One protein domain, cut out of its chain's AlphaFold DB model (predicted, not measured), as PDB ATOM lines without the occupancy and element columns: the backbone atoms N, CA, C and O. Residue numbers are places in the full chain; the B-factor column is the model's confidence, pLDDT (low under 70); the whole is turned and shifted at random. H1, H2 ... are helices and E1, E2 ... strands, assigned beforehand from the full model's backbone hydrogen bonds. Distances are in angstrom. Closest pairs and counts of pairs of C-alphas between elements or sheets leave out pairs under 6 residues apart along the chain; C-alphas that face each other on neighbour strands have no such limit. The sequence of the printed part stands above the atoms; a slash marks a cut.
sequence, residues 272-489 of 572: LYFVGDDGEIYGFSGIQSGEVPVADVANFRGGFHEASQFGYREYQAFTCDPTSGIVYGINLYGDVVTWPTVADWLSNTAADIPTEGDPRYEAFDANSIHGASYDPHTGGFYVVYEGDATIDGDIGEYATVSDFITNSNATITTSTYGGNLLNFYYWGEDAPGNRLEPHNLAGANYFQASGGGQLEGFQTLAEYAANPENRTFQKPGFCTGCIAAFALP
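This is residues 272 to 489 of the 572 residues of an uncharacterized protein of Haloferula luteola (UniProt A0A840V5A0). The domain is a small propeller of four blades: four antiparallel sheets stand round one axis, with E14, E4, E7 and E11 innermost and each sheet's other strands stepping outward. The last strand, E14, closes the ring by joining E1, E2 and E3 in one blade, and the short helices H1, H2, H3 and H4 are each set between two neighbouring blades. The printed part has 218 residues with five named helices and fourteen named strands, in the order E1 E2 E3 H1 E4 E5 E6 H2 E7 E8 E9 H3 E10 E11 E12 E13 H4 H5 E14; the sheets run E3 E2 E1 E14, E4 E5 E6, E7 E8 E9 E10 and E11 E12 E13. The class is mixed, helices and strands, though under half of the residues are in named elements; the whole is compact, with a radius of gyration of the C-alphas of 15.7 A, and spans 45 by 37 by 31 A.

E1, residues 272 to 276, begins at C-alpha 272 (626.268, 493.295, 469.202). E2 is 280 to 284, E3 304 to 308, H1 310 to 314, E4 315 to 320 and 14.4 A long, E5 327 to 331, E6 336 to 339, H2 342 to 347. E7, 369 to 375, measures 16.6 A and begins at C-alpha 369 (634.597, 510.912, 466.534); E8, 380 to 385, measures 16.4 A. E9 is 395 to 398, H3 401 to 405, E10 411 to 413, E11 421 to 425, E12 446 to 450, E13 454 to 458, H4 461 to 466, H5 468 to 471. E14, 482 to 487, measures 14.9 A and ends at C-alpha 487 (630.464, 493.753, 468.854).

Meanders, each strand the antiparallel neighbour of the one before, are E1 E2 E3, E4 E5 E6, E7 E8 E9 and E11 E12 E13. N 274 and O 282 of the hairpin E1 and E2 are 2.9 A apart, N 273 and O 486 of E1 and E14 2.8 A. Between sheets, the closest C-alphas of E14 and E4 are Ala 484 and Ala 317, 5.1 A; of E4 and E7 Ala 317 and Gly 371, 4.9 A; of E7 and E11 His 370 and Leu 421, 4.6 A; of E11 and E14 Leu 422 and Ala 484, 5.1 A. H1 is on the sheet E3 E2 E1 E14 at a height of 8.5 A, H3 on E7 E8 E9 E10 at 8.0 A, and H4 on E11 E12 E13 at 8.5 A. H2 is on E4 E5 E6, at a height of 7.7 A, and H5 only grazes E11 E12 E13. In H2, H3 and H4 every O i to N i+4 pair is within hydrogen-bond range; H1 has 0 of 1, and 1 of 2 O i to N i+3 pairs, and H5 is too short for an i+4 pair.

The C-alphas farthest apart, those of Thr 355 and Leu 436, are 46.0 A apart, and the first and last printed ones 9.2 A. The printed part has no cut; the long links are E2 to E3, H2 to E7 and E11 to E12. Mean pLDDT of the printed part is 78.6, and 62 residues are under 70, among them 288 to 302, 430 to 442 and 472 to 480.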
ATOM      1  N   LEU A 272     626.276 491.958 469.764       85.50
ATOM      2  CA  LEU A 272     626.268 493.295 469.202       85.50
ATOM      3  C   LEU A 272     625.535 494.196 470.196       85.50
ATOM      4  O   LEU A 272     624.361 493.968 470.474       85.50
ATOM      5  N   TYR A 273     626.224 495.194 470.736       89.62
ATOM      6  CA  TYR A 273     625.626 496.204 471.601       89.62
ATOM      7  C   TYR A 273     625.413 497.495 470.835       89.62
ATOM      8  O   TYR A 273     626.295 497.935 470.098       89.62
ATOM      9  N   PHE A 274     624.273 498.130 471.075       89.56
ATOM     10  CA  PHE A 274     624.006 499.504 470.686       89.56
ATOM     11  C   PHE A 274     623.743 500.356 471.923       89.56
ATOM     12  O   PHE A 274     623.134 499.892 472.887       89.56
ATOM     13  N   VAL A 275     624.195 501.605 471.874       90.38
ATOM     14  CA  VAL A 275     624.018 502.586 472.945       90.38
ATOM     15  C   VAL A 275     623.195 503.749 472.421       90.38
ATOM     16  O   VAL A 275     623.563 504.386 471.429       90.38
ATOM     17  N   GLY A 276     622.091 504.023 473.103       87.25
ATOM     18  CA  GLY A 276     621.187 505.107 472.793       87.25
ATOM     19  C   GLY A 276     621.699 506.481 473.223       87.25
ATOM     20  O   GLY A 276     622.533 506.595 474.123       87.25
ATOM     21  N   ASP A 277     621.187 507.549 472.605       85.94
ATOM     22  CA  ASP A 277     621.492 508.935 473.012       85.94
ATOM     23  C   ASP A 277     620.847 509.345 474.356       85.94
ATOM     24  O   ASP A 277     621.148 510.399 474.919       85.94
ATOM     25  N   ASP A 278     620.001 508.479 474.906       85.44
ATOM     26  CA  ASP A 278     619.451 508.511 476.257       85.44
ATOM     27  C   ASP A 278     620.295 507.709 477.270       85.44
ATOM     28  O   ASP A 278     620.089 507.831 478.481       85.44
ATOM     29  N   GLY A 279     621.301 506.968 476.792       87.12
ATOM     30  CA  GLY A 279     622.153 506.090 477.590       87.12
ATOM     31  C   GLY A 279     621.599 504.675 477.771       87.12
ATOM     32  O   GLY A 279     622.169 503.907 478.547       87.12
ATOM     33  N   GLU A 280     620.509 504.320 477.091       87.50
ATOM     34  CA  GLU A 280     619.980 502.957 477.099       87.50
ATOM     35  C   GLU A 280     620.871 502.021 476.271       87.50
ATOM     36  O   GLU A 280     621.397 502.401 475.226       87.50
ATOM     37  N   ILE A 281     621.061 500.787 476.730       90.19
ATOM     38  CA  ILE A 281     621.951 499.804 476.107       90.19
ATOM     39  C   ILE A 281     621.124 498.611 475.652       90.19
ATOM     40  O   ILE A 281     620.381 498.033 476.446       90.19
ATOM     41  N   TYR A 282     621.281 498.223 474.387       86.12
ATOM     42  CA  TYR A 282     620.570 497.093 473.800       86.12
ATOM     43  C   TYR A 282     621.532 496.063 473.213       86.12
ATOM     44  O   TYR A 282     622.427 496.421 472.447       86.12
ATOM     45  N   GLY A 283     621.327 494.793 473.555       85.38
ATOM     46  CA  GLY A 283     622.078 493.643 473.063       85.38
ATOM     47  C   GLY A 283     621.342 492.903 471.945       85.38
ATOM     48  O   GLY A 283     620.115 492.776 471.953       85.38
ATOM     49  N   PHE A 284     622.095 492.403 470.969       81.19
ATOM     50  CA  PHE A 284     621.593 491.661 469.817       81.19
ATOM     51  C   PHE A 284     622.448 490.419 469.562       81.19
ATOM     52  O   PHE A 284     623.678 490.491 469.550       81.19
ATOM     53  N   SER A 285     621.781 489.303 469.258       75.25
ATOM     54  CA  SER A 285     622.412 488.017 468.925       75.25
ATOM     55  C   SER A 285     623.017 487.962 467.517       75.25
ATOM     56  O   SER A 285     623.731 487.019 467.173       75.25
ATOM     57  N   GLY A 286     622.744 488.967 466.685       74.44
ATOM     58  CA  GLY A 286     623.340 489.131 465.366       74.44
ATOM     59  C   GLY A 286     622.668 490.222 464.546       74.44
ATOM     60  O   GLY A 286     621.721 490.861 465.007       74.44
ATOM     61  N   ILE A 287     623.163 490.460 463.330       71.88
ATOM     62  CA  ILE A 287     622.616 491.517 462.466       71.88
ATOM     63  C   ILE A 287     621.329 491.032 461.774       71.88
ATOM     64  O   ILE A 287     620.458 491.841 461.462       71.88
ATOM     65  N   GLN A 288     621.171 489.716 461.572       62.28
ATOM     66  CA  GLN A 288     620.002 489.108 460.917       62.28
ATOM     67  C   GLN A 288     618.793 488.880 461.838       62.28
ATOM     68  O   GLN A 288     617.666 488.813 461.346       62.28
ATOM     69  N   SER A 289     618.993 488.722 463.153       49.81
ATOM     70  CA  SER A 289     617.917 488.350 464.090       49.81
ATOM     71  C   SER A 289     616.924 489.482 464.388       49.81
ATOM     72  O   SER A 289     615.826 489.217 464.878       49.81
ATOM     73  N   GLY A 290     617.242 490.719 464.000       45.69
ATOM     74  CA  GLY A 290     616.266 491.776 463.769       45.69
ATOM     75  C   GLY A 290     616.223 492.055 462.276       45.69
ATOM     76  O   GLY A 290     617.234 492.453 461.717       45.69
ATOM     77  N   GLU A 291     615.077 491.883 461.609       41.72
ATOM     78  CA  GLU A 291     614.954 492.139 460.158       41.72
ATOM     79  C   GLU A 291     615.489 493.526 459.748       41.72
ATOM     80  O   GLU A 291     615.872 493.717 458.594       41.72
ATOM     81  N   VAL A 292     615.569 494.465 460.701       52.59
ATOM     82  CA  VAL A 292     616.380 495.680 460.641       52.59
ATOM     83  C   VAL A 292     616.690 496.137 462.094       52.59
ATOM     84  O   VAL A 292     615.816 496.743 462.719       52.59
ATOM     85  N   PRO A 293     617.878 495.884 462.686       52.25
ATOM     86  CA  PRO A 293     618.134 496.184 464.112       52.25
ATOM     87  C   PRO A 293     618.018 497.685 464.460       52.25
ATOM     88  O   PRO A 293     617.827 498.054 465.615       52.25
ATOM     89  N   VAL A 294     618.071 498.553 463.441       55.22
ATOM     90  CA  VAL A 294     618.000 500.021 463.547       55.22
ATOM     91  C   VAL A 294     616.936 500.590 462.571       55.22
ATOM     92  O   VAL A 294     617.085 501.668 462.006       55.22
ATOM     93  N   ALA A 295     615.841 499.850 462.327       45.44
ATOM     94  CA  ALA A 295     614.862 500.122 461.253       45.44
ATOM     95  C   ALA A 295     614.215 501.503 461.223       45.44
ATOM     96  O   ALA A 295     613.699 501.907 460.182       45.44
ATOM     97  N   ASP A 296     614.117 502.161 462.372       45.47
ATOM     98  CA  ASP A 296     613.290 503.348 462.506       45.47
ATOM     99  C   ASP A 296     613.782 504.157 463.707       45.47
ATOM    100  O   ASP A 296     613.539 503.780 464.852       45.47
ATOM    101  N   VAL A 297     614.545 505.208 463.393       44.44
ATOM    102  CA  VAL A 297     614.807 506.517 464.043       44.44
ATOM    103  C   VAL A 297     614.573 506.754 465.558       44.44
ATOM    104  O   VAL A 297     614.532 507.915 465.954       44.44
ATOM    105  N   ALA A 298     614.386 505.741 466.404       49.09
ATOM    106  CA  ALA A 298     614.208 505.895 467.854       49.09
ATOM    107  C   ALA A 298     614.165 504.577 468.652       49.09
ATOM    108  O   ALA A 298     614.293 504.630 469.867       49.09
ATOM    109  N   ASN A 299     613.936 503.412 468.027       58.94
ATOM    110  CA  ASN A 299     613.702 502.168 468.772       58.94
ATOM    111  C   ASN A 299     614.619 501.052 468.259       58.94
ATOM    112  O   ASN A 299     614.477 500.633 467.108       58.94
ATOM    113  N   PHE A 300     615.500 500.537 469.121       69.12
ATOM    114  CA  PHE A 300     616.309 499.326 468.917       69.12
ATOM    115  C   PHE A 300     615.414 498.073 468.839       69.12
ATOM    116  O   PHE A 300     615.394 497.217 469.723       69.12
ATOM    117  N   ARG A 301     614.573 497.992 467.801       60.22
ATOM    118  CA  ARG A 301     613.579 496.928 467.634       60.22
ATOM    119  C   ARG A 301     614.280 495.582 467.471       60.22
ATOM    120  O   ARG A 301     615.091 495.408 466.568       60.22
ATOM    121  N   GLY A 302     613.897 494.622 468.309       66.19
ATOM    122  CA  GLY A 302     614.454 493.267 468.297       66.19
ATOM    123  C   GLY A 302     615.708 493.090 469.156       66.19
ATOM    124  O   GLY A 302     616.145 491.955 469.309       66.19
ATOM    125  N   GLY A 303     616.249 494.169 469.733       72.94
ATOM    126  CA  GLY A 303     617.298 494.091 470.747       72.94
ATOM    127  C   GLY A 303     616.717 493.836 472.135       72.94
ATOM    128  O   GLY A 303     615.590 494.244 472.433       72.94
ATOM    129  N   PHE A 304     617.491 493.177 472.989       78.56
ATOM    130  CA  PHE A 304     617.199 493.042 474.413       78.56
ATOM    131  C   PHE A 304     617.723 494.267 475.143       78.56
ATOM    132  O   PHE A 304     618.844 494.690 474.891       78.56
ATOM    133  N   HIS A 305     616.923 494.849 476.031       85.19
ATOM    134  CA  HIS A 305     617.402 495.913 476.906       85.19
ATOM    135  C   HIS A 305     618.347 495.323 477.960       85.19
ATOM    136  O   HIS A 305     617.950 494.437 478.714       85.19
ATOM    137  N   GLU A 306     619.593 495.788 477.978       84.56
ATOM    138  CA  GLU A 306     620.668 495.236 478.813       84.56
ATOM    139  C   GLU A 306     620.913 496.094 480.058       84.56
ATOM    140  O   GLU A 306     621.100 495.575 481.160       84.56
ATOM    141  N   ALA A 307     620.923 497.421 479.896       86.31
ATOM    142  CA  ALA A 307     621.177 498.367 480.977       86.31
ATOM    143  C   ALA A 307     620.796 499.804 480.590       86.31
ATOM    144  O   ALA A 307     620.629 500.131 479.418       86.31
ATOM    145  N   SER A 308     620.736 500.679 481.596       88.81
ATOM    146  CA  SER A 308     620.543 502.124 481.432       88.81
ATOM    147  C   SER A 308     621.696 502.865 482.104       88.81
ATOM    148  O   SER A 308     621.812 502.878 483.331       88.81
ATOM    149  N   GLN A 309     622.556 503.500 481.312       91.94
ATOM    150  CA  GLN A 309     623.695 504.281 481.786       91.94
ATOM    151  C   GLN A 309     623.589 505.702 481.250       91.94
ATOM    152  O   GLN A 309     624.190 506.057 480.244       91.94
ATOM    153  N   PHE A 310     622.856 506.562 481.958       86.69
ATOM    154  CA  PHE A 310     622.587 507.931 481.502       86.69
ATOM    155  C   PHE A 310     623.853 508.745 481.173       86.69
ATOM    156  O   PHE A 310     623.814 509.634 480.330       86.69
ATOM    157  N   GLY A 311     624.989 508.454 481.818       89.50
ATOM    158  CA  GLY A 311     626.272 509.089 481.499       89.50
ATOM    159  C   GLY A 311     626.844 508.693 480.132       89.50
ATOM    160  O   GLY A 311     627.683 509.410 479.599       89.50
ATOM    161  N   TYR A 312     626.392 507.586 479.539       93.56
ATOM    162  CA  TYR A 312     626.909 507.094 478.261       93.56
ATOM    163  C   TYR A 312     626.499 507.957 477.081       93.56
ATOM    164  O   TYR A 312     627.265 508.036 476.134       93.56
ATOM    165  N   ARG A 313     625.414 508.731 477.185       87.56
ATOM    166  CA  ARG A 313     625.049 509.750 476.183       87.56
ATOM    167  C   ARG A 313     626.136 510.802 475.920       87.56
ATOM    168  O   ARG A 313     626.059 511.545 474.950       87.56
ATOM    169  N   GLU A 314     627.087 510.937 476.843       89.75
ATOM    170  CA  GLU A 314     628.215 511.863 476.747       89.75
ATOM    171  C   GLU A 314     629.445 511.198 476.111       89.75
ATOM    172  O   GLU A 314     630.524 511.779 476.115       89.75
ATOM    173  N   TYR A 315     629.325 509.979 475.585       91.81
ATOM    174  CA  TYR A 315     630.392 509.296 474.861       91.81
ATOM    175  C   TYR A 315     630.202 509.439 473.355       91.81
ATOM    176  O   TYR A 315     629.087 509.527 472.849       91.81
ATOM    177  N   GLN A 316     631.326 509.456 472.647       89.44
ATOM    178  CA  GLN A 316     631.407 509.597 471.196       89.44
ATOM    179  C   GLN A 316     631.532 508.237 470.499       89.44
ATOM    180  O   GLN A 316     631.133 508.077 469.354       89.44
ATOM    181  N   ALA A 317     632.111 507.247 471.183       92.06
ATOM    182  CA  ALA A 317     632.257 505.894 470.665       92.06
ATOM    183  C   ALA A 317     632.477 504.888 471.796       92.06
ATOM    184  O   ALA A 317     633.017 505.237 472.848       92.06
ATOM    185  N   PHE A 318     632.140 503.629 471.524       94.50
ATOM    186  CA  PHE A 318     632.555 502.475 472.314       94.50
ATOM    187  C   PHE A 318     633.140 501.405 471.392       94.50
ATOM    188  O   PHE A 318     632.742 501.288 470.238       94.50
ATOM    189  N   THR A 319     634.079 500.622 471.908       94.44
ATOM    190  CA  THR A 319     634.638 499.443 471.246       94.44
ATOM    191  C   THR A 319     635.098 498.422 472.285       94.44
ATOM    192  O   THR A 319     635.176 498.735 473.469       94.44
ATOM    193  N   CYS A 320     635.413 497.200 471.870       92.69
ATOM    194  CA  CYS A 320     635.948 496.166 472.744       92.69
ATOM    195  C   CYS A 320     637.185 495.533 472.108       92.69
ATOM    196  O   CYS A 320     637.179 495.238 470.914       92.69
ATOM    197  N   ASP A 321     638.235 495.318 472.907       89.88
ATOM    198  CA  ASP A 321     639.319 494.419 472.517       89.88
ATOM    199  C   ASP A 321     638.862 492.975 472.759       89.88
ATOM    200  O   ASP A 321     638.770 492.546 473.916       89.88
ATOM    201  N   PRO A 322     638.626 492.192 471.698       81.25
ATOM    202  CA  PRO A 322     638.171 490.816 471.823       81.25
ATOM    203  C   PRO A 322     639.156 489.911 472.571       81.25
ATOM    204  O   PRO A 322     638.763 488.881 473.112       81.25
ATOM    205  N   THR A 323     640.444 490.259 472.575       80.81
ATOM    206  CA  THR A 323     641.501 489.416 473.143       80.81
ATOM    207  C   THR A 323     641.540 489.523 474.660       80.81
ATOM    208  O   THR A 323     641.825 488.541 475.347       80.81
ATOM    209  N   SER A 324     641.277 490.718 475.189       84.62
ATOM    210  CA  SER A 324     641.300 490.996 476.626       84.62
ATOM    211  C   SER A 324     639.908 491.078 477.254       84.62
ATOM    212  O   SER A 324     639.802 490.941 478.471       84.62
ATOM    213  N   GLY A 325     638.856 491.281 476.454       84.62
ATOM    214  CA  GLY A 325     637.493 491.532 476.930       84.62
ATOM    215  C   GLY A 325     637.282 492.945 477.485       84.62
ATOM    216  O   GLY A 325     636.202 493.240 477.999       84.62
ATOM    217  N   ILE A 326     638.294 493.816 477.381       91.81
ATOM    218  CA  ILE A 326     638.230 495.202 477.848       91.81
ATOM    219  C   ILE A 326     637.344 496.005 476.897       91.81
ATOM    220  O   ILE A 326     637.528 495.970 475.677       91.81
ATOM    221  N   VAL A 327     636.403 496.757 477.461       94.69
ATOM    222  CA  VAL A 327     635.608 497.750 476.731       94.69
ATOM    223  C   VAL A 327     636.302 499.101 476.842       94.69
ATOM    224  O   VAL A 327     636.743 499.498 477.920       94.69
ATOM    225  N   TYR A 328     636.382 499.814 475.728       95.62
ATOM    226  CA  TYR A 328     636.924 501.160 475.619       95.62
ATOM    227  C   TYR A 328     635.804 502.106 475.204       95.62
ATOM    228  O   TYR A 328     635.039 501.801 474.294       95.62
ATOM    229  N   GLY A 329     635.723 503.267 475.838       94.56
ATOM    230  CA  GLY A 329     634.799 504.334 475.479       94.56
ATOM    231  C   GLY A 329     635.556 505.636 475.299       94.56
ATOM    232  O   GLY A 329     636.447 505.935 476.085       94.56
ATOM    233  N   ILE A 330     635.203 506.424 474.289       92.94
ATOM    234  CA  ILE A 330     635.752 507.770 474.098       92.94
ATOM    235  C   ILE A 330     634.718 508.759 474.631       92.94
ATOM    236  O   ILE A 330     633.635 508.868 474.060       92.94
ATOM    237  N   ASN A 331     635.005 509.440 475.741       90.94
ATOM    238  CA  ASN A 331     634.065 510.394 476.347       90.94
ATOM    239  C   ASN A 331     633.991 511.718 475.544       90.94
ATOM    240  O   ASN A 331     634.746 511.915 474.589       90.94
ATOM    241  N   LEU A 332     633.130 512.667 475.934       87.38
ATOM    242  CA  LEU A 332     632.971 513.955 475.230       87.38
ATOM    243  C   LEU A 332     634.254 514.798 475.180       87.38
ATOM    244  O   LEU A 332     634.389 515.658 474.313       87.38
ATOM    245  N   TYR A 333     635.172 514.581 476.123       85.81
ATOM    246  CA  TYR A 333     636.456 515.278 476.209       85.81
ATOM    247  C   TYR A 333     637.535 514.621 475.339       85.81
ATOM    248  O   TYR A 333     638.637 515.149 475.223       85.81
ATOM    249  N   GLY A 334     637.224 513.478 474.722       86.19
ATOM    250  CA  GLY A 334     638.181 512.697 473.957       86.19
ATOM    251  C   GLY A 334     639.128 511.877 474.831       86.19
ATOM    252  O   GLY A 334     640.181 511.487 474.335       86.19
ATOM    253  N   ASP A 335     638.802 511.623 476.103       89.00
ATOM    254  CA  ASP A 335     639.545 510.654 476.913       89.00
ATOM    255  C   ASP A 335     639.074 509.236 476.586       89.00
ATOM    256  O   ASP A 335     637.869 508.988 476.453       89.00
ATOM    257  N   VAL A 336     640.016 508.292 476.539       92.06
ATOM    258  CA  VAL A 336     639.694 506.863 476.491       92.06
ATOM    259  C   VAL A 336     639.462 506.354 477.913       92.06
ATOM    260  O   VAL A 336     640.376 506.312 478.733       92.06
ATOM    261  N   VAL A 337     638.226 505.958 478.195       94.50
ATOM    262  CA  VAL A 337     637.787 505.294 479.424       94.50
ATOM    263  C   VAL A 337     637.764 503.790 479.180       94.50
ATOM    264  O   VAL A 337     637.408 503.343 478.091       94.50
ATOM    265  N   THR A 338     638.142 503.002 480.180       95.31
ATOM    266  CA  THR A 338     638.210 501.542 480.079       95.31
ATOM    267  C   THR A 338     637.365 500.856 481.139       95.31
ATOM    268  O   THR A 338     637.277 501.334 482.270       95.31
ATOM    269  N   TRP A 339     636.788 499.712 480.774       96.00
ATOM    270  CA  TRP A 339     636.121 498.776 481.676       96.00
ATOM    271  C   TRP A 339     636.729 497.386 481.482       96.00
ATOM    272  O   TRP A 339     636.801 496.928 480.338       96.00
ATOM    273  N   PRO A 340     637.163 496.693 482.551       91.06
ATOM    274  CA  PRO A 340     637.827 495.394 482.423       91.06
ATOM    275  C   PRO A 340     636.972 494.318 481.749       91.06
ATOM    276  O   PRO A 340     637.517 493.410 481.125       91.06
ATOM    277  N   THR A 341     635.651 494.407 481.901       87.94
ATOM    278  CA  THR A 341     634.687 493.474 481.322       87.94
ATOM    279  C   THR A 341     633.450 494.207 480.807       87.94
ATOM    280  O   THR A 341     633.159 495.339 481.196       87.94
ATOM    281  N   VAL A 342     632.653 493.525 479.985       88.88
ATOM    282  CA  VAL A 342     631.331 494.020 479.565       88.88
ATOM    283  C   VAL A 342     630.374 494.171 480.742       88.88
ATOM    284  O   VAL A 342     629.595 495.111 480.758       88.88
ATOM    285  N   ALA A 343     630.447 493.303 481.753       85.88
ATOM    286  CA  ALA A 343     629.620 493.438 482.951       85.88
ATOM    287  C   ALA A 343     629.963 494.717 483.738       85.88
ATOM    288  O   ALA A 343     629.068 495.414 484.224       85.88
ATOM    289  N   ASP A 344     631.252 495.058 483.822       86.62
ATOM    290  CA  ASP A 344     631.717 496.315 484.413       86.62
ATOM    291  C   ASP A 344     631.214 497.519 483.602       86.62
ATOM    292  O   ASP A 344     630.748 498.495 484.183       86.62
ATOM    293  N   TRP A 345     631.221 497.430 482.267       94.56
ATOM    294  CA  TRP A 345     630.653 498.450 481.378       94.56
ATOM    295  C   TRP A 345     629.125 498.583 481.530       94.56
ATOM    296  O   TRP A 345     628.630 499.658 481.851       94.56
ATOM    297  N   LEU A 346     628.357 497.495 481.439       89.56
ATOM    298  CA  LEU A 346     626.894 497.507 481.601       89.56
ATOM    299  C   LEU A 346     626.452 498.083 482.953       89.56
ATOM    300  O   LEU A 346     625.435 498.767 483.040       89.56
ATOM    301  N   SER A 347     627.226 497.838 484.012       87.31
ATOM    302  CA  SER A 347     626.979 498.387 485.352       87.31
ATOM    303  C   SER A 347     627.651 499.743 485.606       87.31
ATOM    304  O   SER A 347     627.414 500.355 486.650       87.31
ATOM    305  N   ASN A 348     628.482 500.207 484.670       90.94
ATOM    306  CA  ASN A 348     629.400 501.334 484.800       90.94
ATOM    307  C   ASN A 348     630.205 501.317 486.117       90.94
ATOM    308  O   ASN A 348     630.357 502.327 486.810       90.94
ATOM    309  N   THR A 349     630.711 500.143 486.483       87.25
ATOM    310  CA  THR A 349     631.607 499.944 487.624       87.25
ATOM    311  C   THR A 349     633.048 499.787 487.141       87.25
ATOM    312  O   THR A 349     633.289 499.459 485.989       87.25
ATOM    313  N   ALA A 350     634.031 500.093 487.992       86.00
ATOM    314  CA  ALA A 350     635.459 499.955 487.662       86.00
ATOM    315  C   ALA A 350     635.947 500.721 486.408       86.00
ATOM    316  O   ALA A 350     636.992 500.376 485.860       86.00
ATOM    317  N   ALA A 351     635.234 501.774 485.993       90.06
ATOM    318  CA  ALA A 351     635.685 502.680 484.943       90.06
ATOM    319  C   ALA A 351     637.028 503.324 485.330       90.06
ATOM    320  O   ALA A 351     637.142 503.909 486.414       90.06
ATOM    321  N   ASP A 352     638.018 503.246 484.444       91.81
ATOM    322  CA  ASP A 352     639.333 503.861 484.640       91.81
ATOM    323  C   ASP A 352     639.749 504.694 483.425       91.81
ATOM    324  O   ASP A 352     639.457 504.336 482.283       91.81
ATOM    325  N   ILE A 353     640.455 505.795 483.683       87.44
ATOM    326  CA  ILE A 353     641.092 506.628 482.658       87.44
ATOM    327  C   ILE A 353     642.596 506.361 482.765       87.44
ATOM    328  O   ILE A 353     643.221 506.816 483.734       87.44
ATOM    329  N   PRO A 354     643.198 505.621 481.815       81.44
ATOM    330  CA  PRO A 354     644.610 505.270 481.872       81.44
ATOM    331  C   PRO A 354     645.488 506.517 482.031       81.44
ATOM    332  O   PRO A 354     645.349 507.500 481.312       81.44
ATOM    333  N   THR A 355     646.417 506.489 482.988       64.44
ATOM    334  CA  THR A 355     647.197 507.673 483.402       64.44
ATOM    335  C   THR A 355     648.380 508.007 482.473       64.44
ATOM    336  O   THR A 355     649.172 508.903 482.784       64.44
ATOM    337  N   GLU A 356     648.561 507.280 481.364       55.88
ATOM    338  CA  GLU A 356     649.710 507.441 480.464       55.88
ATOM    339  C   GLU A 356     649.484 508.527 479.406       55.88
ATOM    340  O   GLU A 356     648.974 508.277 478.320       55.88
ATOM    341  N   GLY A 357     649.983 509.728 479.716       52.19
ATOM    342  CA  GLY A 357     650.079 510.852 478.786       52.19
ATOM    343  C   GLY A 357     648.754 511.589 478.607       52.19
ATOM    344  O   GLY A 357     647.687 511.017 478.745       52.19
ATOM    345  N   ASP A 358     648.826 512.875 478.275       60.47
ATOM    346  CA  ASP A 358     647.660 513.706 477.941       60.47
ATOM    347  C   ASP A 358     647.511 513.875 476.413       60.47
ATOM    348  O   ASP A 358     647.757 514.967 475.896       60.47
ATOM    349  N   PRO A 359     647.213 512.821 475.632       53.53
ATOM    350  CA  PRO A 359     646.767 512.974 474.260       53.53
ATOM    351  C   PRO A 359     645.284 512.631 474.194       53.53
ATOM    352  O   PRO A 359     644.853 511.525 473.876       53.53
ATOM    353  N   ARG A 360     644.477 513.626 474.507       67.50
ATOM    354  CA  ARG A 360     643.053 513.543 474.240       67.50
ATOM    355  C   ARG A 360     642.856 513.545 472.727       67.50
ATOM    356  O   ARG A 360     643.651 514.131 471.982       67.50
ATOM    357  N   TYR A 361     641.732 513.025 472.263       74.75
ATOM    358  CA  TYR A 361     641.241 513.300 470.908       74.75
ATOM    359  C   TYR A 361     640.866 514.808 470.703       74.75
ATOM    360  O   TYR A 361     640.212 515.159 469.726       74.75
ATOM    361  N   GLU A 362     641.345 515.715 471.583       58.22
ATOM    362  CA  GLU A 362     641.106 517.171 471.712       58.22
ATOM    363  C   GLU A 362     641.601 518.062 470.573       58.22
ATOM    364  O   GLU A 362     641.395 519.276 470.617       58.22
ATOM    365  N   ALA A 363     642.247 517.530 469.534       52.22
ATOM    366  CA  ALA A 363     642.552 518.374 468.376       52.22
ATOM    367  C   ALA A 363     641.273 518.907 467.689       52.22
ATOM    368  O   ALA A 363     641.350 519.801 466.845       52.22
ATOM    369  N   PHE A 364     640.111 518.387 468.080       53.47
ATOM    370  CA  PHE A 364     638.815 518.551 467.456       53.47
ATOM    371  C   PHE A 364     637.786 518.715 468.593       53.47
ATOM    372  O   PHE A 364     637.909 518.058 469.627       53.47
ATOM    373  N   ASP A 365     636.845 519.652 468.461       57.16
ATOM    374  CA  ASP A 365     635.853 520.001 469.493       57.16
ATOM    375  C   ASP A 365     635.036 518.777 469.988       57.16
ATOM    376  O   ASP A 365     635.105 517.697 469.409       57.16
ATOM    377  N   ALA A 366     634.231 518.935 471.052       56.75
ATOM    378  CA  ALA A 366     633.251 517.910 471.439       56.75
ATOM    379  C   ALA A 366     632.434 517.489 470.199       56.75
ATOM    380  O   ALA A 366     631.849 518.370 469.561       56.75
ATOM    381  N   ASN A 367     632.407 516.183 469.893       62.94
ATOM    382  CA  ASN A 367     631.969 515.571 468.620       62.94
ATOM    383  C   ASN A 367     633.084 515.511 467.564       62.94
ATOM    384  O   ASN A 367     632.982 516.078 466.477       62.94
ATOM    385  N   SER A 368     634.183 514.854 467.924       78.81
ATOM    386  CA  SER A 368     635.341 514.634 467.069       78.81
ATOM    387  C   SER A 368     635.473 513.215 466.528       78.81
ATOM    388  O   SER A 368     636.413 512.915 465.787       78.81
ATOM    389  N   ILE A 369     634.551 512.323 466.890       87.12
ATOM    390  CA  ILE A 369     634.597 510.912 466.534       87.12
ATOM    391  C   ILE A 369     633.207 510.436 466.112       87.12
ATOM    392  O   ILE A 369     632.278 510.449 466.913       87.12
ATOM    393  N   HIS A 370     633.094 509.927 464.884       84.50
ATOM    394  CA  HIS A 370     631.881 509.264 464.389       84.50
ATOM    395  C   HIS A 370     631.771 507.801 464.848       84.50
ATOM    396  O   HIS A 370     630.703 507.191 464.784       84.50
ATOM    397  N   GLY A 371     632.885 507.191 465.255       89.00
ATOM    398  CA  GLY A 371     632.929 505.839 465.804       89.00
ATOM    399  C   GLY A 371     634.353 505.314 465.973       89.00
ATOM    400  O   GLY A 371     635.304 505.863 465.413       89.00
ATOM    401  N   ALA A 372     634.490 504.228 466.726       92.62
ATOM    402  CA  ALA A 372     635.752 503.532 466.945       92.62
ATOM    403  C   ALA A 372     635.512 502.023 466.918       92.62
ATOM    404  O   ALA A 372     634.496 501.548 467.423       92.62
ATOM    405  N   SER A 373     636.452 501.257 466.370       94.38
ATOM    406  CA  SER A 373     636.388 499.805 466.466       94.38
ATOM    407  C   SER A 373     637.739 499.116 466.524       94.38
ATOM    408  O   SER A 373     638.754 499.664 466.104       94.38
ATOM    409  N   TYR A 374     637.733 497.886 467.025       92.75
ATOM    410  CA  TYR A 374     638.855 496.971 466.930       92.75
ATOM    411  C   TYR A 374     638.934 496.386 465.517       92.75
ATOM    412  O   TYR A 374     637.912 496.043 464.922       92.75
ATOM    413  N   ASP A 375     640.145 496.242 464.986       91.94
ATOM    414  CA  ASP A 375     640.389 495.562 463.717       91.94
ATOM    415  C   ASP A 375     641.131 494.236 463.956       91.94
ATOM    416  O   ASP A 375     642.346 494.234 464.188       91.94
ATOM    417  N   PRO A 376     640.451 493.079 463.850       84.44
ATOM    418  CA  PRO A 376     641.080 491.786 464.112       84.44
ATOM    419  C   PRO A 376     642.135 491.389 463.082       84.44
ATOM    420  O   PRO A 376     642.931 490.490 463.355       84.44
ATOM    421  N   HIS A 377     642.181 492.034 461.915       86.88
ATOM    422  CA  HIS A 377     643.192 491.724 460.907       86.88
ATOM    423  C   HIS A 377     644.564 492.285 461.278       86.88
ATOM    424  O   HIS A 377     645.587 491.650 461.013       86.88
ATOM    425  N   THR A 378     644.593 493.468 461.891       89.25
ATOM    426  CA  THR A 378     645.826 494.111 462.361       89.25
ATOM    427  C   THR A 378     646.100 493.850 463.840       89.25
ATOM    428  O   THR A 378     647.244 493.976 464.276       89.25
ATOM    429  N   GLY A 379     645.075 493.462 464.606       87.12
ATOM    430  CA  GLY A 379     645.117 493.401 466.067       87.12
ATOM    431  C   GLY A 379     645.084 494.785 466.728       87.12
ATOM    432  O   GLY A 379     645.384 494.899 467.917       87.12
ATOM    433  N   GLY A 380     644.784 495.821 465.940       92.94
ATOM    434  CA  GLY A 380     644.777 497.223 466.326       92.94
ATOM    435  C   GLY A 380     643.367 497.801 466.438       92.94
ATOM    436  O   GLY A 380     642.384 497.079 466.578       92.94
ATOM    437  N   PHE A 381     643.273 499.125 466.359       95.25
ATOM    438  CA  PHE A 381     642.008 499.860 466.379       95.25
ATOM    439  C   PHE A 381     641.932 500.801 465.191       95.25
ATOM    440  O   PHE A 381     642.955 501.245 464.673       95.25
ATOM    441  N   TYR A 382     640.723 501.174 464.807       94.44
ATOM    442  CA  TYR A 382     640.492 502.287 463.910       94.44
ATOM    443  C   TYR A 382     639.434 503.225 464.475       94.44
ATOM    444  O   TYR A 382     638.537 502.827 465.218       94.44
ATOM    445  N   VAL A 383     639.554 504.492 464.109       92.38
ATOM    446  CA  VAL A 383     638.639 505.565 464.487       92.38
ATOM    447  C   VAL A 383     638.222 506.298 463.225       92.38
ATOM    448  O   VAL A 383     639.056 506.531 462.352       92.38
ATOM    449  N   VAL A 384     636.947 506.666 463.134       90.56
ATOM    450  CA  VAL A 384     636.445 507.568 462.092       90.56
ATOM    451  C   VAL A 384     636.302 508.950 462.707       90.56
ATOM    452  O   VAL A 384     635.495 509.137 463.616       90.56
ATOM    453  N   TYR A 385     637.101 509.907 462.243       88.75
ATOM    454  CA  TYR A 385     637.092 511.259 462.791       88.75
ATOM    455  C   TYR A 385     635.866 512.044 462.317       88.75
ATOM    456  O   TYR A 385     635.494 512.005 461.143       88.75
ATOM    457  N   GLU A 386     635.273 512.783 463.243       82.88
ATOM    458  CA  GLU A 386     634.334 513.874 463.003       82.88
ATOM    459  C   GLU A 386     635.113 515.189 463.164       82.88
ATOM    460  O   GLU A 386     635.950 515.338 464.054       82.88
ATOM    461  N   GLY A 387     634.926 516.155 462.272       71.81
ATOM    462  CA  GLY A 387     635.699 517.391 462.353       71.81
ATOM    463  C   GLY A 387     635.235 518.454 461.380       71.81
ATOM    464  O   GLY A 387     634.174 518.352 460.765       71.81
ATOM    465  N   ASP A 388     636.043 519.505 461.224       65.94
ATOM    466  CA  ASP A 388     635.825 520.415 460.107       65.94
ATOM    467  C   ASP A 388     635.992 519.665 458.770       65.94
ATOM    468  O   ASP A 388     636.518 518.551 458.708       65.94
ATOM    469  N   ALA A 389     635.540 520.277 457.674       58.41
ATOM    470  CA  ALA A 389     635.498 519.640 456.357       58.41
ATOM    471  C   ALA A 389     636.852 519.097 455.836       58.41
ATOM    472  O   ALA A 389     636.883 518.554 454.734       58.41
ATOM    473  N   THR A 390     637.969 519.301 456.549       69.88
ATOM    474  CA  THR A 390     639.291 518.812 456.149       69.88
ATOM    475  C   THR A 390     639.645 517.415 456.654       69.88
ATOM    476  O   THR A 390     640.504 516.799 456.031       69.88
ATOM    477  N   ILE A 391     638.997 516.923 457.715       76.19
ATOM    478  CA  ILE A 391     639.271 515.598 458.313       76.19
ATOM    479  C   ILE A 391     638.012 514.764 458.564       76.19
ATOM    480  O   ILE A 391     638.100 513.624 459.012       76.19
ATOM    481  N   ASP A 392     636.834 515.348 458.361       83.75
ATOM    482  CA  ASP A 392     635.567 514.662 458.570       83.75
ATOM    483  C   ASP A 392     635.502 513.404 457.682       83.75
ATOM    484  O   ASP A 392     635.658 513.485 456.461       83.75
ATOM    485  N   GLY A 393     635.316 512.240 458.311       83.81
ATOM    486  CA  GLY A 393     635.325 510.921 457.676       83.81
ATOM    487  C   GLY A 393     636.706 510.288 457.474       83.81
ATOM    488  O   GLY A 393     636.775 509.172 456.942       83.81
ATOM    489  N   ASP A 394     637.800 510.951 457.867       88.69
ATOM    490  CA  ASP A 394     639.141 510.358 457.876       88.69
ATOM    491  C   ASP A 394     639.172 509.133 458.796       88.69
ATOM    492  O   ASP A 394     638.545 509.115 459.855       88.69
ATOM    493  N   ILE A 395     639.931 508.110 458.398       91.06
ATOM    494  CA  ILE A 395     640.141 506.914 459.217       91.06
ATOM    495  C   ILE A 395     641.545 506.977 459.807       91.06
ATOM    496  O   ILE A 395     642.522 507.047 459.058       91.06
ATOM    497  N   GLY A 396     641.645 506.951 461.134       92.81
ATOM    498  CA  GLY A 396     642.902 506.774 461.854       92.81
ATOM    499  C   GLY A 396     643.059 505.332 462.309       92.81
ATOM    500  O   GLY A 396     642.266 504.867 463.121       92.81
ATOM    501  N   GLU A 397     644.073 504.635 461.798       94.75
ATOM    502  CA  GLU A 397     644.401 503.253 462.167       94.75
ATOM    503  C   GLU A 397     645.565 503.223 463.171       94.75
ATOM    504  O   GLU A 397     646.635 503.786 462.915       94.75
ATOM    505  N   TYR A 398     645.373 502.537 464.296       95.06
ATOM    506  CA  TYR A 398     646.322 502.400 465.401       95.06
ATOM    507  C   TYR A 398     646.778 500.953 465.508       95.06
ATOM    508  O   TYR A 398     645.973 500.054 465.739       95.06
ATOM    509  N   ALA A 399     648.083 500.718 465.399       94.69
ATOM    510  CA  ALA A 399     648.634 499.365 465.429       94.69
ATOM    511  C   ALA A 399     648.570 498.702 466.818       94.69
ATOM    512  O   ALA A 399     648.701 497.483 466.915       94.69
ATOM    513  N   THR A 400     648.427 499.481 467.896       92.81
ATOM    514  CA  THR A 400     648.429 498.969 469.273       92.81
ATOM    515  C   THR A 400     647.369 499.646 470.145       92.81
ATOM    516  O   THR A 400     646.990 500.791 469.903       92.81
ATOM    517  N   VAL A 401     646.943 498.965 471.219       90.69
ATOM    518  CA  VAL A 401     646.089 499.544 472.280       90.69
ATOM    519  C   VAL A 401     646.713 500.819 472.858       90.69
ATOM    520  O   VAL A 401     646.007 501.783 473.127       90.69
ATOM    521  N   SER A 402     648.037 500.843 473.046       91.75
ATOM    522  CA  SER A 402     648.736 502.010 473.597       91.75
ATOM    523  C   SER A 402     648.649 503.207 472.652       91.75
ATOM    524  O   SER A 402     648.309 504.298 473.099       91.75
ATOM    525  N   ASP A 403     648.872 503.003 471.351       92.06
ATOM    526  CA  ASP A 403     648.716 504.043 470.328       92.06
ATOM    527  C   ASP A 403     647.267 504.564 470.272       92.06
ATOM    528  O   ASP A 403     647.062 505.770 470.177       92.06
ATOM    529  N   PHE A 404     646.270 503.680 470.405       92.69
ATOM    530  CA  PHE A 404     644.846 504.039 470.442       92.69
ATOM    531  C   PHE A 404     644.456 504.849 471.688       92.69
ATOM    532  O   PHE A 404     643.843 505.910 471.561       92.69
ATOM    533  N   ILE A 405     644.838 504.386 472.887       90.62
ATOM    534  CA  ILE A 405     644.608 505.105 474.155       90.62
ATOM    535  C   ILE A 405     645.277 506.474 474.104       90.62
ATOM    536  O   ILE A 405     644.717 507.459 474.576       90.62
ATOM    537  N   THR A 406     646.477 506.526 473.522       89.25
ATOM    538  CA  THR A 406     647.278 507.744 473.467       89.25
ATOM    539  C   THR A 406     647.061 508.576 472.198       89.25
ATOM    540  O   THR A 406     647.847 509.490 471.954       89.25
ATOM    541  N   ASN A 407     646.072 508.249 471.357       89.31
ATOM    542  CA  ASN A 407     645.842 508.882 470.051       89.31
ATOM    543  C   ASN A 407     647.157 509.250 469.315       89.31
ATOM    544  O   ASN A 407     647.389 510.392 468.907       89.31
ATOM    545  N   SER A 408     648.093 508.306 469.237       90.44
ATOM    546  CA  SER A 408     649.436 508.544 468.710       90.44
ATOM    547  C   SER A 408     649.765 507.567 467.591       90.44
ATOM    548  O   SER A 408     649.193 506.490 467.492       90.44
ATOM    549  N   ASN A 409     650.660 507.975 466.686       91.25
ATOM    550  CA  ASN A 409     651.131 507.145 465.568       91.25
ATOM    551  C   ASN A 409     650.029 506.594 464.638       91.25
ATOM    552  O   ASN A 409     650.264 505.608 463.938       91.25
ATOM    553  N   ALA A 410     648.860 507.241 464.592       92.69
ATOM    554  CA  ALA A 410     647.782 506.858 463.690       92.69
ATOM    555  C   ALA A 410     648.234 506.933 462.222       92.69
ATOM    556  O   ALA A 410     648.820 507.930 461.781       92.69
ATOM    557  N   THR A 411     647.927 505.896 461.443       94.88
ATOM    558  CA  THR A 411     648.002 505.963 459.979       94.88
ATOM    559  C   THR A 411     646.692 506.543 459.464       94.88
ATOM    560  O   THR A 411     645.640 505.947 459.667       94.88
ATOM    561  N   ILE A 412     646.752 507.719 458.832       91.69
ATOM    562  CA  ILE A 412     645.559 508.453 458.395       91.69
ATOM    563  C   ILE A 412     645.226 508.136 456.937       91.69
ATOM    564  O   ILE A 412     646.014 508.432 456.033       91.69
ATOM    565  N   THR A 413     644.022 507.616 456.713       90.12
ATOM    566  CA  THR A 413     643.411 507.475 455.391       90.12
ATOM    567  C   THR A 413     642.364 508.569 455.183       90.12
ATOM    568  O   THR A 413     641.247 508.496 455.700       90.12
ATOM    569  N   THR A 414     642.725 509.584 454.394       87.88
ATOM    570  CA  THR A 414     641.904 510.787 454.185       87.88
ATOM    571  C   THR A 414     640.590 510.507 453.445       87.88
ATOM    572  O   THR A 414     640.565 509.715 452.496       87.88
ATOM    573  N   SER A 415     639.525 511.213 453.813       82.19
ATOM    574  CA  SER A 415     638.226 511.263 453.142       82.19
ATOM    575  C   SER A 415     638.004 512.616 452.459       82.19
ATOM    576  O   SER A 415     638.621 513.623 452.789       82.19
ATOM    577  N   THR A 416     637.111 512.655 451.470       73.44
ATOM    578  CA  THR A 416     636.622 513.909 450.864       73.44
ATOM    579  C   THR A 416     635.188 514.248 451.279       73.44
ATOM    580  O   THR A 416     634.617 515.213 450.768       73.44
ATOM    581  N   TYR A 417     634.585 513.436 452.149       69.19
ATOM    582  CA  TYR A 417     633.208 513.556 452.625       69.19
ATOM    583  C   TYR A 417     633.140 513.254 454.114       69.19
ATOM    584  O   TYR A 417     633.867 512.379 454.578       69.19
ATOM    585  N   GLY A 418     632.202 513.916 454.793       67.75
ATOM    586  CA  GLY A 418     631.955 513.676 456.205       67.75
ATOM    587  C   GLY A 418     631.489 512.262 456.487       67.75
ATOM    588  O   GLY A 418     630.697 511.724 455.710       67.75
ATOM    589  N   GLY A 419     632.035 511.675 457.551       62.81
ATOM    590  CA  GLY A 419     631.840 510.273 457.903       62.81
ATOM    591  C   GLY A 419     630.400 509.946 458.298       62.81
ATOM    592  O   GLY A 419     629.610 510.821 458.656       62.81
ATOM    593  N   ASN A 420     630.055 508.659 458.227       69.81
ATOM    594  CA  ASN A 420     628.841 508.125 458.845       69.81
ATOM    595  C   ASN A 420     629.132 507.702 460.293       69.81
ATOM    596  O   ASN A 420     630.268 507.363 460.632       69.81
ATOM    597  N   LEU A 421     628.086 507.698 461.120       69.62
ATOM    598  CA  LEU A 421     628.148 507.364 462.544       69.62
ATOM    599  C   LEU A 421     628.180 505.847 462.772       69.62
ATOM    600  O   LEU A 421     627.828 505.061 461.892       69.62
ATOM    601  N   LEU A 422     628.518 505.447 464.000       79.75
ATOM    602  CA  LEU A 422     628.375 504.075 464.504       79.75
ATOM    603  C   LEU A 422     629.184 503.055 463.701       79.75
ATOM    604  O   LEU A 422     628.634 502.127 463.111       79.75
ATOM    605  N   ASN A 423     630.501 503.236 463.686       86.62
ATOM    606  CA  ASN A 423     631.409 502.319 463.011       86.62
ATOM    607  C   ASN A 423     631.799 501.165 463.932       86.62
ATOM    608  O   ASN A 423     632.329 501.410 465.013       86.62
ATOM    609  N   PHE A 424     631.591 499.926 463.492       89.56
ATOM    610  CA  PHE A 424     631.991 498.752 464.260       89.56
ATOM    611  C   PHE A 424     632.416 497.572 463.391       89.56
ATOM    612  O   PHE A 424     631.911 497.375 462.288       89.56
ATOM    613  N   TYR A 425     633.324 496.761 463.921       90.00
ATOM    614  CA  TYR A 425     633.581 495.422 463.424       90.00
ATOM    615  C   TYR A 425     632.620 494.429 464.086       90.00
ATOM    616  O   TYR A 425     632.403 494.477 465.296       90.00
ATOM    617  N   TYR A 426     632.055 493.518 463.301       87.06
ATOM    618  CA  TYR A 426     631.162 492.453 463.728       87.06
ATOM    619  C   TYR A 426     631.676 491.111 463.215       87.06
ATOM    620  O   TYR A 426     631.827 490.903 462.013       87.06
ATOM    621  N   TRP A 427     631.937 490.187 464.140       81.81
ATOM    622  CA  TRP A 427     632.494 488.866 463.838       81.81
ATOM    623  C   TRP A 427     631.496 487.903 463.201       81.81
ATOM    624  O   TRP A 427     631.909 486.895 462.633       81.81
ATOM    625  N   GLY A 428     630.193 488.164 463.311       72.50
ATOM    626  CA  GLY A 428     629.208 487.317 462.658       72.50
ATOM    627  C   GLY A 428     629.176 487.555 461.154       72.50
ATOM    628  O   GLY A 428     629.231 488.679 460.672       72.50
ATOM    629  N   GLU A 429     629.050 486.469 460.401       72.19
ATOM    630  CA  GLU A 429     628.871 486.515 458.947       72.19
ATOM    631  C   GLU A 429     627.380 486.579 458.556       72.19
ATOM    632  O   GLU A 429     627.016 486.376 457.397       72.19
ATOM    633  N   ASP A 430     626.498 486.857 459.525       66.31
ATOM    634  CA  ASP A 430     625.041 486.847 459.368       66.31
ATOM    635  C   ASP A 430     624.462 488.185 458.886       66.31
ATOM    636  O   ASP A 430     623.255 488.394 458.914       66.31
ATOM    637  N   ALA A 431     625.284 489.107 458.398       66.75
ATOM    638  CA  ALA A 431     624.792 490.385 457.910       66.75
ATOM    639  C   ALA A 431     623.847 490.214 456.705       66.75
ATOM    640  O   ALA A 431     624.211 489.560 455.718       66.75
ATOM    641  N   PRO A 432     622.620 490.770 456.750       57.94
ATOM    642  CA  PRO A 432     621.694 490.674 455.647       57.94
ATOM    643  C   PRO A 432     622.164 491.568 454.511       57.94
ATOM    644  O   PRO A 432     622.524 492.734 454.670       57.94
ATOM    645  N   GLY A 433     622.070 491.011 453.321       53.44
ATOM    646  CA  GLY A 433     622.303 491.732 452.103       53.44
ATOM    647  C   GLY A 433     621.173 492.697 451.737       53.44
ATOM    648  O   GLY A 433     620.286 492.326 450.967       53.44
ATOM    649  N   ASN A 434     621.153 493.916 452.285       48.16
ATOM    650  CA  ASN A 434     619.981 494.806 452.202       48.16
ATOM    651  C   ASN A 434     620.108 496.004 451.224       48.16
ATOM    652  O   ASN A 434     619.168 496.796 451.116       48.16
ATOM    653  N   ARG A 435     621.213 496.139 450.470       58.88
ATOM    654  CA  ARG A 435     621.448 497.243 449.505       58.88
ATOM    655  C   ARG A 435     621.790 496.790 448.079       58.88
ATOM    656  O   ARG A 435     621.751 495.614 447.754       58.88
ATOM    657  N   LEU A 436     622.047 497.723 447.166       57.88
ATOM    658  CA  LEU A 436     622.703 497.399 445.897       57.88
ATOM    659  C   LEU A 436     624.221 497.363 446.133       57.88
ATOM    660  O   LEU A 436     624.726 498.113 446.967       57.88
ATOM    661  N   GLU A 437     624.921 496.490 445.410       52.91
ATOM    662  CA  GLU A 437     626.390 496.428 445.355       52.91
ATOM    663  C   GLU A 437     627.017 497.838 445.314       52.91
ATOM    664  O   GLU A 437     626.532 498.681 444.546       52.91
ATOM    665  N   PRO A 438     628.078 498.113 446.099       54.34
ATOM    666  CA  PRO A 438     628.919 497.156 446.839       54.34
ATOM    667  C   PRO A 438     628.510 496.889 448.306       54.34
ATOM    668  O   PRO A 438     629.150 496.103 448.983       54.34
ATOM    669  N   HIS A 439     627.445 497.509 448.825       60.22
ATOM    670  CA  HIS A 439     627.120 497.503 450.270       60.22
ATOM    671  C   HIS A 439     626.209 496.341 450.711       60.22
ATOM    672  O   HIS A 439     625.548 496.410 451.746       60.22
ATOM    673  N   ASN A 440     626.103 495.309 449.872       61.06
ATOM    674  CA  ASN A 440     625.245 494.138 450.044       61.06
ATOM    675  C   ASN A 440     626.092 492.883 449.853       61.06
ATOM    676  O   ASN A 440     626.025 492.221 448.820       61.06
ATOM    677  N   LEU A 441     626.924 492.594 450.845       63.81
ATOM    678  CA  LEU A 441     627.805 491.441 450.807       63.81
ATOM    679  C   LEU A 441     627.496 490.556 452.007       63.81
ATOM    680  O   LEU A 441     627.665 490.962 453.155       63.81
ATOM    681  N   ALA A 442     627.042 489.332 451.735       67.38
ATOM    682  CA  ALA A 442     627.056 488.278 452.741       67.38
ATOM    683  C   ALA A 442     628.493 488.126 453.274       67.38
ATOM    684  O   ALA A 442     629.452 488.180 452.494       67.38
ATOM    685  N   GLY A 443     628.636 487.976 454.592       74.12
ATOM    686  CA  GLY A 443     629.946 487.971 455.246       74.12
ATOM    687  C   GLY A 443     630.602 489.350 455.377       74.12
ATOM    688  O   GLY A 443     631.816 489.427 455.515       74.12
ATOM    689  N   ALA A 444     629.844 490.450 455.299       82.38
ATOM    690  CA  ALA A 444     630.354 491.748 455.729       82.38
ATOM    691  C   ALA A 444     630.667 491.726 457.235       82.38
ATOM    692  O   ALA A 444     629.884 491.199 458.023       82.38
ATOM    693  N   ASN A 445     631.788 492.337 457.621       87.06
ATOM    694  CA  ASN A 445     632.223 492.430 459.015       87.06
ATOM    695  C   ASN A 445     632.437 493.873 459.470       87.06
ATOM    696  O   ASN A 445     632.455 494.127 460.664       87.06
ATOM    697  N   TYR A 446     632.603 494.826 458.555       89.19
ATOM    698  CA  TYR A 446     632.799 496.234 458.890       89.19
ATOM    699  C   TYR A 446     631.511 496.986 458.614       89.19
ATOM    700  O   TYR A 446     631.072 497.041 457.466       89.19
ATOM    701  N   PHE A 447     630.913 497.554 459.653       86.62
ATOM    702  CA  PHE A 447     629.628 498.228 459.580       86.62
ATOM    703  C   PHE A 447     629.742 499.697 459.932       86.62
ATOM    704  O   PHE A 447     630.560 500.093 460.760       86.62
ATOM    705  N   GLN A 448     628.852 500.473 459.332       84.81
ATOM    706  CA  GLN A 448     628.508 501.823 459.752       84.81
ATOM    707  C   GLN A 448     626.991 501.997 459.719       84.81
ATOM    708  O   GLN A 448     626.299 501.264 459.004       84.81
ATOM    709  N   ALA A 449     626.467 502.996 460.424       78.06
ATOM    710  CA  ALA A 449     625.080 503.417 460.286       78.06
ATOM    711  C   ALA A 449     624.989 504.707 459.462       78.06
ATOM    712  O   ALA A 449     625.468 505.771 459.862       78.06
ATOM    713  N   SER A 450     624.332 504.637 458.306       68.75
ATOM    714  CA  SER A 450     624.058 505.818 457.493       68.75
ATOM    715  C   SER A 450     622.922 506.656 458.087       68.75
ATOM    716  O   SER A 450     622.138 506.209 458.933       68.75
ATOM    717  N   GLY A 451     622.739 507.867 457.550       61.25
ATOM    718  CA  GLY A 451     621.474 508.579 457.723       61.25
ATOM    719  C   GLY A 451     620.299 507.683 457.306       61.25
ATOM    720  O   GLY A 451     620.326 507.041 456.257       61.25
ATOM    721  N   GLY A 452     619.309 507.582 458.183       59.19
ATOM    722  CA  GLY A 452     618.131 506.724 458.119       59.19
ATOM    723  C   GLY A 452     618.155 505.583 459.136       59.19
ATOM    724  O   GLY A 452     617.166 504.865 459.227       59.19
ATOM    725  N   GLY A 453     619.262 505.400 459.869       64.88
ATOM    726  CA  GLY A 453     619.463 504.233 460.734       64.88
ATOM    727  C   GLY A 453     619.778 502.956 459.957       64.88
ATOM    728  O   GLY A 453     619.636 501.860 460.474       64.88
ATOM    729  N   GLN A 454     620.194 503.057 458.696       72.38
ATOM    730  CA  GLN A 454     620.496 501.871 457.897       72.38
ATOM    731  C   GLN A 454     621.929 501.412 458.162       72.38
ATOM    732  O   GLN A 454     622.853 502.213 458.058       72.38
ATOM    733  N   LEU A 455     622.113 500.127 458.468       77.69
ATOM    734  CA  LEU A 455     623.443 499.525 458.534       77.69
ATOM    735  C   LEU A 455     623.969 499.257 457.121       77.69
ATOM    736  O   LEU A 455     623.284 498.637 456.305       77.69
ATOM    737  N   GLU A 456     625.188 499.711 456.854       80.12
ATOM    738  CA  GLU A 456     625.935 499.468 455.621       80.12
ATOM    739  C   GLU A 456     627.173 498.630 455.954       80.12
ATOM    740  O   GLU A 456     627.922 498.994 456.857       80.12
ATOM    741  N   GLY A 457     627.369 497.512 455.247       83.19
ATOM    742  CA  GLY A 457     628.433 496.546 455.528       83.19
ATOM    743  C   GLY A 457     629.501 496.460 454.434       83.19
ATOM    744  O   GLY A 457     629.194 496.606 453.250       83.19
ATOM    745  N   PHE A 458     630.734 496.162 454.841       87.25
ATOM    746  CA  PHE A 458     631.907 495.919 453.994       87.25
ATOM    747  C   PHE A 458     632.653 494.665 454.470       87.25
ATOM    748  O   PHE A 458     632.665 494.351 455.664       87.25
ATOM    749  N   GLN A 459     633.301 493.939 453.558       86.06
ATOM    750  CA  GLN A 459     634.047 492.722 453.914       86.06
ATOM    751  C   GLN A 459     635.410 493.039 454.532       86.06
ATOM    752  O   GLN A 459     635.916 492.279 455.352       86.06
ATOM    753  N   THR A 460     636.024 494.163 454.151       88.38
ATOM    754  CA  THR A 460     637.348 494.559 454.656       88.38
ATOM    755  C   THR A 460     637.412 496.041 455.007       88.38
ATOM    756  O   THR A 460     636.746 496.863 454.375       88.38
ATOM    757  N   LEU A 461     638.293 496.406 455.944       89.06
ATOM    758  CA  LEU A 461     638.587 497.810 456.248       89.06
ATOM    759  C   LEU A 461     639.114 498.557 455.013       89.06
ATOM    760  O   LEU A 461     638.759 499.706 454.768       89.06
ATOM    761  N   ALA A 462     639.923 497.881 454.193       89.62
ATOM    762  CA  ALA A 462     640.442 498.443 452.953       89.62
ATOM    763  C   ALA A 462     639.320 498.776 451.959       89.62
ATOM    764  O   ALA A 462     639.369 499.823 451.324       89.62
ATOM    765  N   GLU A 463     638.305 497.916 451.836       87.38
ATOM    766  CA  GLU A 463     637.117 498.185 451.022       87.38
ATOM    767  C   GLU A 463     636.326 499.373 451.576       87.38
ATOM    768  O   GLU A 463     635.991 500.287 450.821       87.38
ATOM    769  N   TYR A 464     636.099 499.399 452.891       86.38
ATOM    770  CA  TYR A 464     635.445 500.520 453.561       86.38
ATOM    771  C   TYR A 464     636.166 501.851 453.274       86.38
ATOM    772  O   TYR A 464     635.546 502.836 452.870       86.38
ATOM    773  N   ALA A 465     637.498 501.856 453.360       85.88
ATOM    774  CA  ALA A 465     638.334 503.031 453.142       85.88
ATOM    775  C   ALA A 465     638.537 503.409 451.658       85.88
ATOM    776  O   ALA A 465     638.846 504.565 451.355       85.88
ATOM    777  N   ALA A 466     638.371 502.462 450.724       84.25
ATOM    778  CA  ALA A 466     638.788 502.602 449.324       84.25
ATOM    779  C   ALA A 466     638.057 503.702 448.545       84.25
ATOM    780  O   ALA A 466     638.640 504.291 447.629       84.25
ATOM    781  N   ASN A 467     636.791 503.967 448.866       78.19
ATOM    782  CA  ASN A 467     635.997 504.985 448.189       78.19
ATOM    783  C   ASN A 467     635.404 505.954 449.221       78.19
ATOM    784  O   ASN A 467     634.673 505.519 450.105       78.19
ATOM    785  N   PRO A 468     635.650 507.270 449.118       69.81
ATOM    786  CA  PRO A 468     634.958 508.258 449.943       69.81
ATOM    787  C   PRO A 468     633.424 508.168 449.857       69.81
ATOM    788  O   PRO A 468     632.742 508.518 450.814       69.81
ATOM    789  N   GLU A 469     632.862 507.662 448.752       73.31
ATOM    790  CA  GLU A 469     631.416 507.420 448.628       73.31
ATOM    791  C   GLU A 469     630.892 506.361 449.604       73.31
ATOM    792  O   GLU A 469     629.750 506.474 450.053       73.31
ATOM    793  N   ASN A 470     631.747 505.420 450.019       75.69
ATOM    794  CA  ASN A 470     631.442 504.422 451.045       75.69
ATOM    795  C   ASN A 470     631.252 505.046 452.425       75.69
ATOM    796  O   ASN A 470     630.877 504.346 453.347       75.69
ATOM    797  N   ARG A 471     631.534 506.340 452.582       73.81
ATOM    798  CA  ARG A 471     631.395 507.093 453.828       73.81
ATOM    799  C   ARG A 471     630.452 508.281 453.650       73.81
ATOM    800  O   ARG A 471     630.465 509.192 454.460       73.81
ATOM    801  N   THR A 472     629.672 508.324 452.564       64.19
ATOM    802  CA  THR A 472     628.861 509.508 452.267       64.19
ATOM    803  C   THR A 472     627.696 509.681 453.224       64.19
ATOM    804  O   THR A 472     626.829 508.822 453.374       64.19
ATOM    805  N   PHE A 473     627.629 510.893 453.761       60.22
ATOM    806  CA  PHE A 473     626.517 511.401 454.536       60.22
ATOM    807  C   PHE A 473     625.201 511.451 453.723       60.22
ATOM    808  O   PHE A 473     624.953 512.396 452.963       60.22
ATOM    809  N   GLN A 474     624.320 510.459 453.878       55.62
ATOM    810  CA  GLN A 474     622.994 510.461 453.241       55.62
ATOM    811  C   GLN A 474     621.960 511.209 454.111       55.62
ATOM    812  O   GLN A 474     621.556 510.741 455.168       55.62
ATOM    813  N   LYS A 475     621.490 512.389 453.672       45.72
ATOM    814  CA  LYS A 475     620.314 513.084 454.257       45.72
ATOM    815  C   LYS A 475     619.000 512.541 453.660       45.72
ATOM    816  O   LYS A 475     618.987 512.319 452.450       45.72
ATOM    817  N   PRO A 476     617.869 512.487 454.410       45.75
ATOM    818  CA  PRO A 476     617.643 513.076 455.734       45.75
ATOM    819  C   PRO A 476     617.287 512.067 456.844       45.75
ATOM    820  O   PRO A 476     616.580 511.095 456.614       45.75
ATOM    821  N   GLY A 477     617.674 512.422 458.074       49.31
ATOM    822  CA  GLY A 477     617.255 511.769 459.317       49.31
ATOM    823  C   GLY A 477     618.306 510.790 459.806       49.31
ATOM    824  O   GLY A 477     618.298 509.655 459.386       49.31
ATOM    825  N   PHE A 478     619.223 511.235 460.658       53.59
ATOM    826  CA  PHE A 478     620.188 510.386 461.365       53.59
ATOM    827  C   PHE A 478     619.490 509.220 462.089       53.59
ATOM    828  O   PHE A 478     618.272 509.272 462.273       53.59
ATOM    829  N   CYS A 479     620.228 508.216 462.579       53.00
ATOM    830  CA  CYS A 479     619.730 507.395 463.688       53.00
ATOM    831  C   CYS A 479     619.589 508.279 464.940       53.00
ATOM    832  O   CYS A 479     620.399 508.245 465.859       53.00
ATOM    833  N   THR A 480     618.590 509.160 464.941       59.41
ATOM    834  CA  THR A 480     618.198 509.911 466.132       59.41
ATOM    835  C   THR A 480     617.988 508.858 467.216       59.41
ATOM    836  O   THR A 480     617.270 507.891 466.961       59.41
ATOM    837  N   GLY A 481     618.694 508.957 468.340       72.38
ATOM    838  CA  GLY A 481     618.625 507.916 469.357       72.38
ATOM    839  C   GLY A 481     619.805 506.957 469.476       72.38
ATOM    840  O   GLY A 481     619.719 506.142 470.373       72.38
ATOM    841  N   CYS A 482     620.869 506.981 468.655       80.25
ATOM    842  CA  CYS A 482     622.015 506.062 468.827       80.25
ATOM    843  C   CYS A 482     623.372 506.763 468.681       80.25
ATOM    844  O   CYS A 482     623.587 507.499 467.719       80.25
ATOM    845  N   ILE A 483     624.282 506.505 469.626       82.19
ATOM    846  CA  ILE A 483     625.599 507.157 469.730       82.19
ATOM    847  C   ILE A 483     626.781 506.204 469.541       82.19
ATOM    848  O   ILE A 483     627.857 506.642 469.150       82.19
ATOM    849  N   ALA A 484     626.604 504.903 469.781       88.06
ATOM    850  CA  ALA A 484     627.663 503.923 469.576       88.06
ATOM    851  C   ALA A 484     627.114 502.522 469.314       88.06
ATOM    852  O   ALA A 484     626.007 502.177 469.728       88.06
ATOM    853  N   ALA A 485     627.933 501.704 468.664       89.19
ATOM    854  CA  ALA A 485     627.732 500.272 468.576       89.19
ATOM    855  C   ALA A 485     629.089 499.574 468.637       89.19
ATOM    856  O   ALA A 485     630.071 500.101 468.120       89.19
ATOM    857  N   PHE A 486     629.151 498.400 469.252       90.81
ATOM    858  CA  PHE A 486     630.314 497.523 469.146       90.81
ATOM    859  C   PHE A 486     629.889 496.071 469.286       90.81
ATOM    860  O   PHE A 486     628.894 495.764 469.941       90.81
ATOM    861  N   ALA A 487     630.654 495.176 468.668       87.62
ATOM    862  CA  ALA A 487     630.464 493.753 468.854       87.62
ATOM    863  C   ALA A 487     631.498 493.191 469.832       87.62
ATOM    864  O   ALA A 487     632.625 493.683 469.917       87.62
ATOM    865  N   LEU A 488     631.128 492.132 470.539       84.62
ATOM    866  CA  LEU A 488     632.092 491.220 471.126       84.62
ATOM    867  C   LEU A 488     632.508 490.182 470.089       84.62
ATOM    868  O   LEU A 488     631.711 489.830 469.207       84.62
ATOM    869  N   PRO A 489     633.736 489.655 470.201       72.00
ATOM    870  CA  PRO A 489     634.083 488.457 469.462       72.00
ATOM    871  C   PRO A 489     633.079 487.366 469.813       72.00
ATOM    872  O   PRO A 489     632.638 487.265 470.963       72.00
TER     873      PRO A 489